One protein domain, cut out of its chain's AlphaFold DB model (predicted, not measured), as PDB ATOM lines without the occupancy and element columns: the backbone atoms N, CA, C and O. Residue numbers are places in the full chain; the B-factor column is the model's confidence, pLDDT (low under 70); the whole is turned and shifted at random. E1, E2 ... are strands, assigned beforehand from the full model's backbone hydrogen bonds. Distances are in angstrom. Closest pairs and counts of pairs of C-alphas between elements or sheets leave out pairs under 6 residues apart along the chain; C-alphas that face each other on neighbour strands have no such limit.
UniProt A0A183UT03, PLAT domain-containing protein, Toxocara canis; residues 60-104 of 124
ATOM      1  N   MET A  60      36.838 -17.262  32.150       77.62
ATOM      2  CA  MET A  60      37.330 -16.126  32.928       77.62
ATOM      3  C   MET A  60      36.784 -16.219  34.361       77.62
ATOM      4  O   MET A  60      35.714 -15.683  34.645       77.62
ATOM      5  N   PRO A  61      37.474 -16.959  35.248       80.81
ATOM      6  CA  PRO A  61      36.961 -17.287  36.577       80.81
ATOM      7  C   PRO A  61      37.057 -16.130  37.582       80.81
ATOM      8  O   PRO A  61      36.418 -16.183  38.630       80.81
ATOM      9  N   ASP A  62      37.854 -15.101  37.291       83.69
ATOM     10  CA  ASP A  62      38.041 -13.956  38.181       83.69
ATOM     11  C   ASP A  62      36.819 -13.026  38.153       83.69
ATOM     12  O   ASP A  62      36.296 -12.687  37.092       83.69
ATOM     13  N   TYR A  63      36.386 -12.574  39.333       84.50
ATOM     14  CA  TYR A  63      35.170 -11.777  39.490       84.50
ATOM     15  C   TYR A  63      35.413 -10.541  40.353       84.50
ATOM     16  O   TYR A  63      35.966 -10.634  41.451       84.50
ATOM     17  N   PHE A  64      34.977  -9.368  39.889       84.38
ATOM     18  CA  PHE A  64      34.962  -8.167  40.720       84.38
ATOM     19  C   PHE A  64      33.655  -8.090  41.505       84.38
ATOM     20  O   PHE A  64      32.580  -7.925  40.934       84.38
ATOM     21  N   LEU A  65      33.751  -8.203  42.829       83.50
ATOM     22  CA  LEU A  65      32.613  -8.084  43.725       83.50
ATOM     23  C   LEU A  65      32.473  -6.619  44.155       83.50
ATOM     24  O   LEU A  65      33.155  -6.175  45.081       83.50
ATOM     25  N   ASP A  66      31.607  -5.875  43.466       84.12
ATOM     26  CA  ASP A  66      31.323  -4.468  43.773       84.12
ATOM     27  C   ASP A  66      30.465  -4.336  45.042       84.12
ATOM     28  O   ASP A  66      30.916  -3.816  46.065       84.12
ATOM     29  N   LYS A  67      29.260  -4.915  45.022       82.88
ATOM     30  CA  LYS A  67      28.327  -4.941  46.155       82.88
ATOM     31  C   LYS A  67      27.566  -6.257  46.250       82.88
ATOM     32  O   LYS A  67      27.417  -6.979  45.267       82.88
ATOM     33  N   VAL A  68      27.039  -6.525  47.439       85.94
ATOM     34  CA  VAL A  68      26.138  -7.643  47.726       85.94
ATOM     35  C   VAL A  68      24.841  -7.082  48.282       85.94
ATOM     36  O   VAL A  68      24.857  -6.310  49.237       85.94
ATOM     37  N   GLU A  69      23.726  -7.471  47.669       87.00
ATOM     38  CA  GLU A  69      22.379  -7.130  48.123       87.00
ATOM     39  C   GLU A  69      21.684  -8.413  48.574       87.00
ATOM     40  O   GLU A  69      21.448  -9.312  47.764       87.00
ATOM     41  N   LEU A  70      21.358  -8.490  49.860       86.38
ATOM     42  CA  LEU A  70      20.564  -9.570  50.429       86.38
ATOM     43  C   LEU A  70      19.127  -9.090  50.624       86.38
ATOM     44  O   LEU A  70      18.898  -7.959  51.055       86.38
ATOM     45  N   ARG A  71      18.170  -9.968  50.325       86.12
ATOM     46  CA  ARG A  71      16.763  -9.799  50.675       86.12
ATOM     47  C   ARG A  71      16.319 -11.024  51.462       86.12
ATOM     48  O   ARG A  71      16.366 -12.126  50.921       86.12
ATOM     49  N   ASP A  72      15.885 -10.803  52.691       85.38
ATOM     50  CA  ASP A  72      15.117 -11.782  53.450       85.38
ATOM     51  C   ASP A  72      13.735 -11.905  52.785       85.38
ATOM     52  O   ASP A  72      13.078 -10.901  52.500       85.38
ATOM     53  N   LEU A  73      13.341 -13.124  52.418       85.62
ATOM     54  CA  LEU A  73      12.090 -13.363  51.697       85.62
ATOM     55  C   LEU A  73      10.881 -13.478  52.633       85.62
ATOM     56  O   LEU A  73       9.765 -13.291  52.156       85.62
ATOM     57  N   ASP A  74      11.104 -13.726  53.925       84.44
ATOM     58  CA  ASP A  74      10.054 -13.846  54.936       84.44
ATOM     59  C   ASP A  74       9.721 -12.479  55.544       84.44
ATOM     60  O   ASP A  74       8.553 -12.133  55.710       84.44
ATOM     61  N   THR A  75      10.747 -11.675  55.845       84.81
ATOM     62  CA  THR A  75      10.587 -10.344  56.469       84.81
ATOM     63  C   THR A  75      10.623  -9.182  55.477       84.81
ATOM     64  O   THR A  75      10.339  -8.043  55.842       84.81
ATOM     65  N   GLU A  76      10.990  -9.449  54.221       85.50
ATOM     66  CA  GLU A  76      11.272  -8.459  53.169       85.50
ATOM     67  C   GLU A  76      12.429  -7.488  53.458       85.50
ATOM     68  O   GLU A  76      12.706  -6.597  52.641       85.50
ATOM     69  N   GLU A  77      13.148  -7.671  54.567       83.00
ATOM     70  CA  GLU A  77      14.290  -6.842  54.924       83.00
ATOM     71  C   GLU A  77      15.392  -6.919  53.862       83.00
ATOM     72  O   GLU A  77      15.686  -7.971  53.286       83.00
ATOM     73  N   ARG A  78      16.026  -5.772  53.595       83.94
ATOM     74  CA  ARG A  78      17.120  -5.654  52.628       83.94
ATOM     75  C   ARG A  78      18.393  -5.193  53.304       83.94
ATOM     76  O   ARG A  78      18.384  -4.260  54.102       83.94
ATOM     77  N   MET A  79      19.498  -5.811  52.919       82.81
ATOM     78  CA  MET A  79      20.823  -5.538  53.465       82.81
ATOM     79  C   MET A  79      21.780  -5.316  52.302       82.81
ATOM     80  O   MET A  79      21.729  -6.044  51.308       82.81
ATOM     81  N   VAL A  80      22.644  -4.307  52.409       84.44
ATOM     82  CA  VAL A  80      23.605  -3.968  51.355       84.44
ATOM     83  C   VAL A  80      25.003  -3.888  51.948       84.44
ATOM     84  O   VAL A  80      25.245  -3.127  52.882       84.44
ATOM     85  N   SER A  81      25.931  -4.642  51.367       83.44
ATOM     86  CA  SER A  81      27.351  -4.598  51.708       83.44
ATOM     87  C   SER A  81      28.146  -4.137  50.492       83.44
ATOM     88  O   SER A  81      28.127  -4.787  49.446       83.44
ATOM     89  N   LEU A  82      28.851  -3.014  50.625       84.75
ATOM     90  CA  LEU A  82      29.793  -2.528  49.615       84.75
ATOM     91  C   LEU A  82      31.128  -3.246  49.822       84.75
ATOM     92  O   LEU A  82      31.713  -3.154  50.901       84.75
ATOM     93  N   ILE A  83      31.585  -3.988  48.815       85.88
ATOM     94  CA  ILE A  83      32.770  -4.844  48.924       85.88
ATOM     95  C   ILE A  83      33.948  -4.230  48.170       85.88
ATOM     96  O   ILE A  83      35.010  -4.036  48.760       85.88
ATOM     97  N   GLY A  84      33.777  -3.910  46.885       86.38
ATOM     98  CA  GLY A  84      34.809  -3.298  46.045       86.38
ATOM     99  C   GLY A  84      36.116  -4.099  45.978       86.38
ATOM    100  O   GLY A  84      37.204  -3.522  46.080       86.38
ATOM    101  N   LYS A  85      36.044  -5.434  45.870       86.94
ATOM    102  CA  LYS A  85      37.232  -6.310  45.830       86.94
ATOM    103  C   LYS A  85      37.134  -7.382  44.752       86.94
ATOM    104  O   LYS A  85      36.080  -7.953  44.504       86.94
ATOM    105  N   TRP A  86      38.291  -7.742  44.206       88.19
ATOM    106  CA  TRP A  86      38.436  -8.903  43.334       88.19
ATOM    107  C   TRP A  86      38.397 -10.221  44.123       88.19
ATOM    108  O   TRP A  86      39.030 -10.341  45.184       88.19
ATOM    109  N   LEU A  87      37.679 -11.191  43.559       88.38
ATOM    110  CA  LEU A  87      37.785 -12.628  43.787       88.38
ATOM    111  C   LEU A  87      38.653 -13.188  42.661       88.38
ATOM    112  O   LEU A  87      38.274 -13.098  41.495       88.38
ATOM    113  N   ARG A  88      39.834 -13.704  42.998       88.00
ATOM    114  CA  ARG A  88      40.783 -14.243  42.013       88.00
ATOM    115  C   ARG A  88      40.965 -15.734  42.237       88.00
ATOM    116  O   ARG A  88      41.189 -16.141  43.375       88.00
ATOM    117  N   TRP A  89      40.870 -16.535  41.180       85.69
ATOM    118  CA  TRP A  89      41.004 -17.990  41.283       85.69
ATOM    119  C   TRP A  89      42.458 -18.441  41.159       85.69
ATOM    120  O   TRP A  89      42.939 -19.245  41.957       85.69
ATOM    121  N   LYS A  90      43.179 -17.913  40.166       83.50
ATOM    122  CA  LYS A  90      44.572 -18.272  39.863       83.50
ATOM    123  C   LYS A  90      45.376 -17.035  39.471       83.50
ATOM    124  O   LYS A  90      44.834 -16.053  38.984       83.50
ATOM    125  N   GLY A  91      46.688 -17.105  39.662       76.81
ATOM    126  CA  GLY A  91      47.634 -16.042  39.329       76.81
ATOM    127  C   GLY A  91      48.994 -16.284  39.989       76.81
ATOM    128  O   GLY A  91      49.138 -17.187  40.811       76.81
ATOM    129  N   ALA A  92      49.990 -15.473  39.642       73.44
ATOM    130  CA  ALA A  92      51.335 -15.557  40.223       73.44
ATOM    131  C   ALA A  92      51.495 -14.738  41.522       73.44
ATOM    132  O   ALA A  92      52.559 -14.737  42.138       73.44
ATOM    133  N   GLU A  93      50.458 -14.007  41.935       78.06
ATOM    134  CA  GLU A  93      50.504 -13.132  43.102       78.06
ATOM    135  C   GLU A  93      50.386 -13.917  44.418       78.06
ATOM    136  O   GLU A  93      49.574 -14.826  44.562       78.06
ATOM    137  N   LYS A  94      51.150 -13.502  45.433       69.38
ATOM    138  CA  LYS A  94      51.210 -14.160  46.751       69.38
ATOM    139  C   LYS A  94      49.888 -14.115  47.543       69.38
ATOM    140  O   LYS A  94      49.724 -14.869  48.497       69.38
ATOM    141  N   HIS A  95      48.955 -13.236  47.173       76.31
ATOM    142  CA  HIS A  95      47.734 -12.949  47.939       76.31
ATOM    143  C   HIS A  95      46.454 -13.133  47.118       76.31
ATOM    144  O   HIS A  95      45.516 -12.342  47.215       76.31
ATOM    145  N   ILE A  96      46.409 -14.189  46.308       85.62
ATOM    146  CA  ILE A  96      45.191 -14.569  45.593       85.62
ATOM    147  C   ILE A  96      44.156 -15.065  46.593       85.62
ATOM    148  O   ILE A  96      44.416 -15.955  47.402       85.62
ATOM    149  N   GLN A  97      42.981 -14.452  46.539       89.38
ATOM    150  CA  GLN A  97      41.863 -14.781  47.405       89.38
ATOM    151  C   GLN A  97      40.645 -15.064  46.526       89.38
ATOM    152  O   GLN A  97      40.071 -14.121  45.973       89.38
ATOM    153  N   PRO A  98      40.229 -16.339  46.409       90.56
ATOM    154  CA  PRO A  98      39.030 -16.708  45.665       90.56
ATOM    155  C   PRO A  98      37.757 -16.437  46.470       90.56
ATOM    156  O   PRO A  98      36.671 -16.786  46.028       90.56
ATOM    157  N   TYR A  99      37.868 -15.833  47.657       91.88
ATOM    158  CA  TYR A  99      36.735 -15.552  48.522       91.88
ATOM    159  C   TYR A  99      36.832 -14.192  49.217       91.88
ATOM    160  O   TYR A  99      37.918 -13.636  49.408       91.88
ATOM    161  N   ARG A 100      35.675 -13.675  49.640       89.12
ATOM    162  CA  ARG A 100      35.539 -12.536  50.558       89.12
ATOM    163  C   ARG A 100      34.555 -12.890  51.653       89.12
ATOM    164  O   ARG A 100      33.495 -13.441  51.375       89.12
ATOM    165  N   GLU A 101      34.917 -12.542  52.880       90.31
ATOM    166  CA  GLU A 101      34.028 -12.600  54.035       90.31
ATOM    167  C   GLU A 101      33.702 -11.180  54.482       90.31
ATOM    168  O   GLU A 101      34.589 -10.325  54.507       90.31
ATOM    169  N   PHE A 102      32.445 -10.924  54.826       85.94
ATOM    170  CA  PHE A 102      32.009  -9.621  55.309       85.94
ATOM    171  C   PHE A 102      30.870  -9.771  56.323       85.94
ATOM    172  O   PHE A 102      30.032 -10.672  56.182       85.94
ATOM    173  N   PRO A 103      30.855  -8.923  57.366       84.25
ATOM    174  CA  PRO A 103      29.751  -8.878  58.307       84.25
ATOM    175  C   PRO A 103      28.482  -8.384  57.615       84.25
ATOM    176  O   PRO A 103      28.524  -7.616  56.649       84.25
ATOM    177  N   VAL A 104      27.353  -8.830  58.142       81.00
ATOM    178  CA  VAL A 104      26.022  -8.482  57.667       81.00
ATOM    179  C   VAL A 104      25.341  -7.667  58.761       81.00
ATOM    180  O   VAL A 104      25.250  -8.104  59.904       81.00
TER     181      VAL A 104
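AT A GLANCE: This is residues 60 to 104 of the 124 residues of the protein "PLAT domain-containing protein" of Toxocara canis (UniProt A0A183UT03). A long bent hairpin of two strands, E1 and E2, has a turn that sticks out at one end, residues 72 to 77; a long loop at the other end folds the chain back to a short third strand, E3, near the end of E2. The printed part has 45 residues, with strands E1, E2 and E3 in that order, no named helix, and the class all strand. It is a rod spanning 44 by 20 by 14 A, only just loose, close to extended, with a radius of gyration of the C-alphas of 13.6 A.

IN THESE COORDINATES: E1, residues 63 to 71, begins at C-alpha 63 (35.170, -11.777, 39.490), measures 21.6 A and bends by 70 degrees at residue 66. E2, residues 78 to 87, measures 23.5 A and bends by 74 degrees at residue 84. E3, residues 99 to 103, measures 13.8 A and ends at C-alpha 103 (29.751, -8.878, 58.307).

HOW THE PARTS SIT: E1 and E2 form an antiparallel hairpin, 167 degrees between directions, with N 63 and O 87 at 2.9 A. E3 pairs with no named strand; its closest C-alpha to E2 is Tyr 99, 5.7 A from that of Leu 87. E1 and E3 are apart.

THE WHOLE: The farthest C-alphas, of Thr 75 and Ala 92, are 44.2 A apart. The printed part has no cut; the link E2 to E3 is long. Residue 94 is under pLDDT 70.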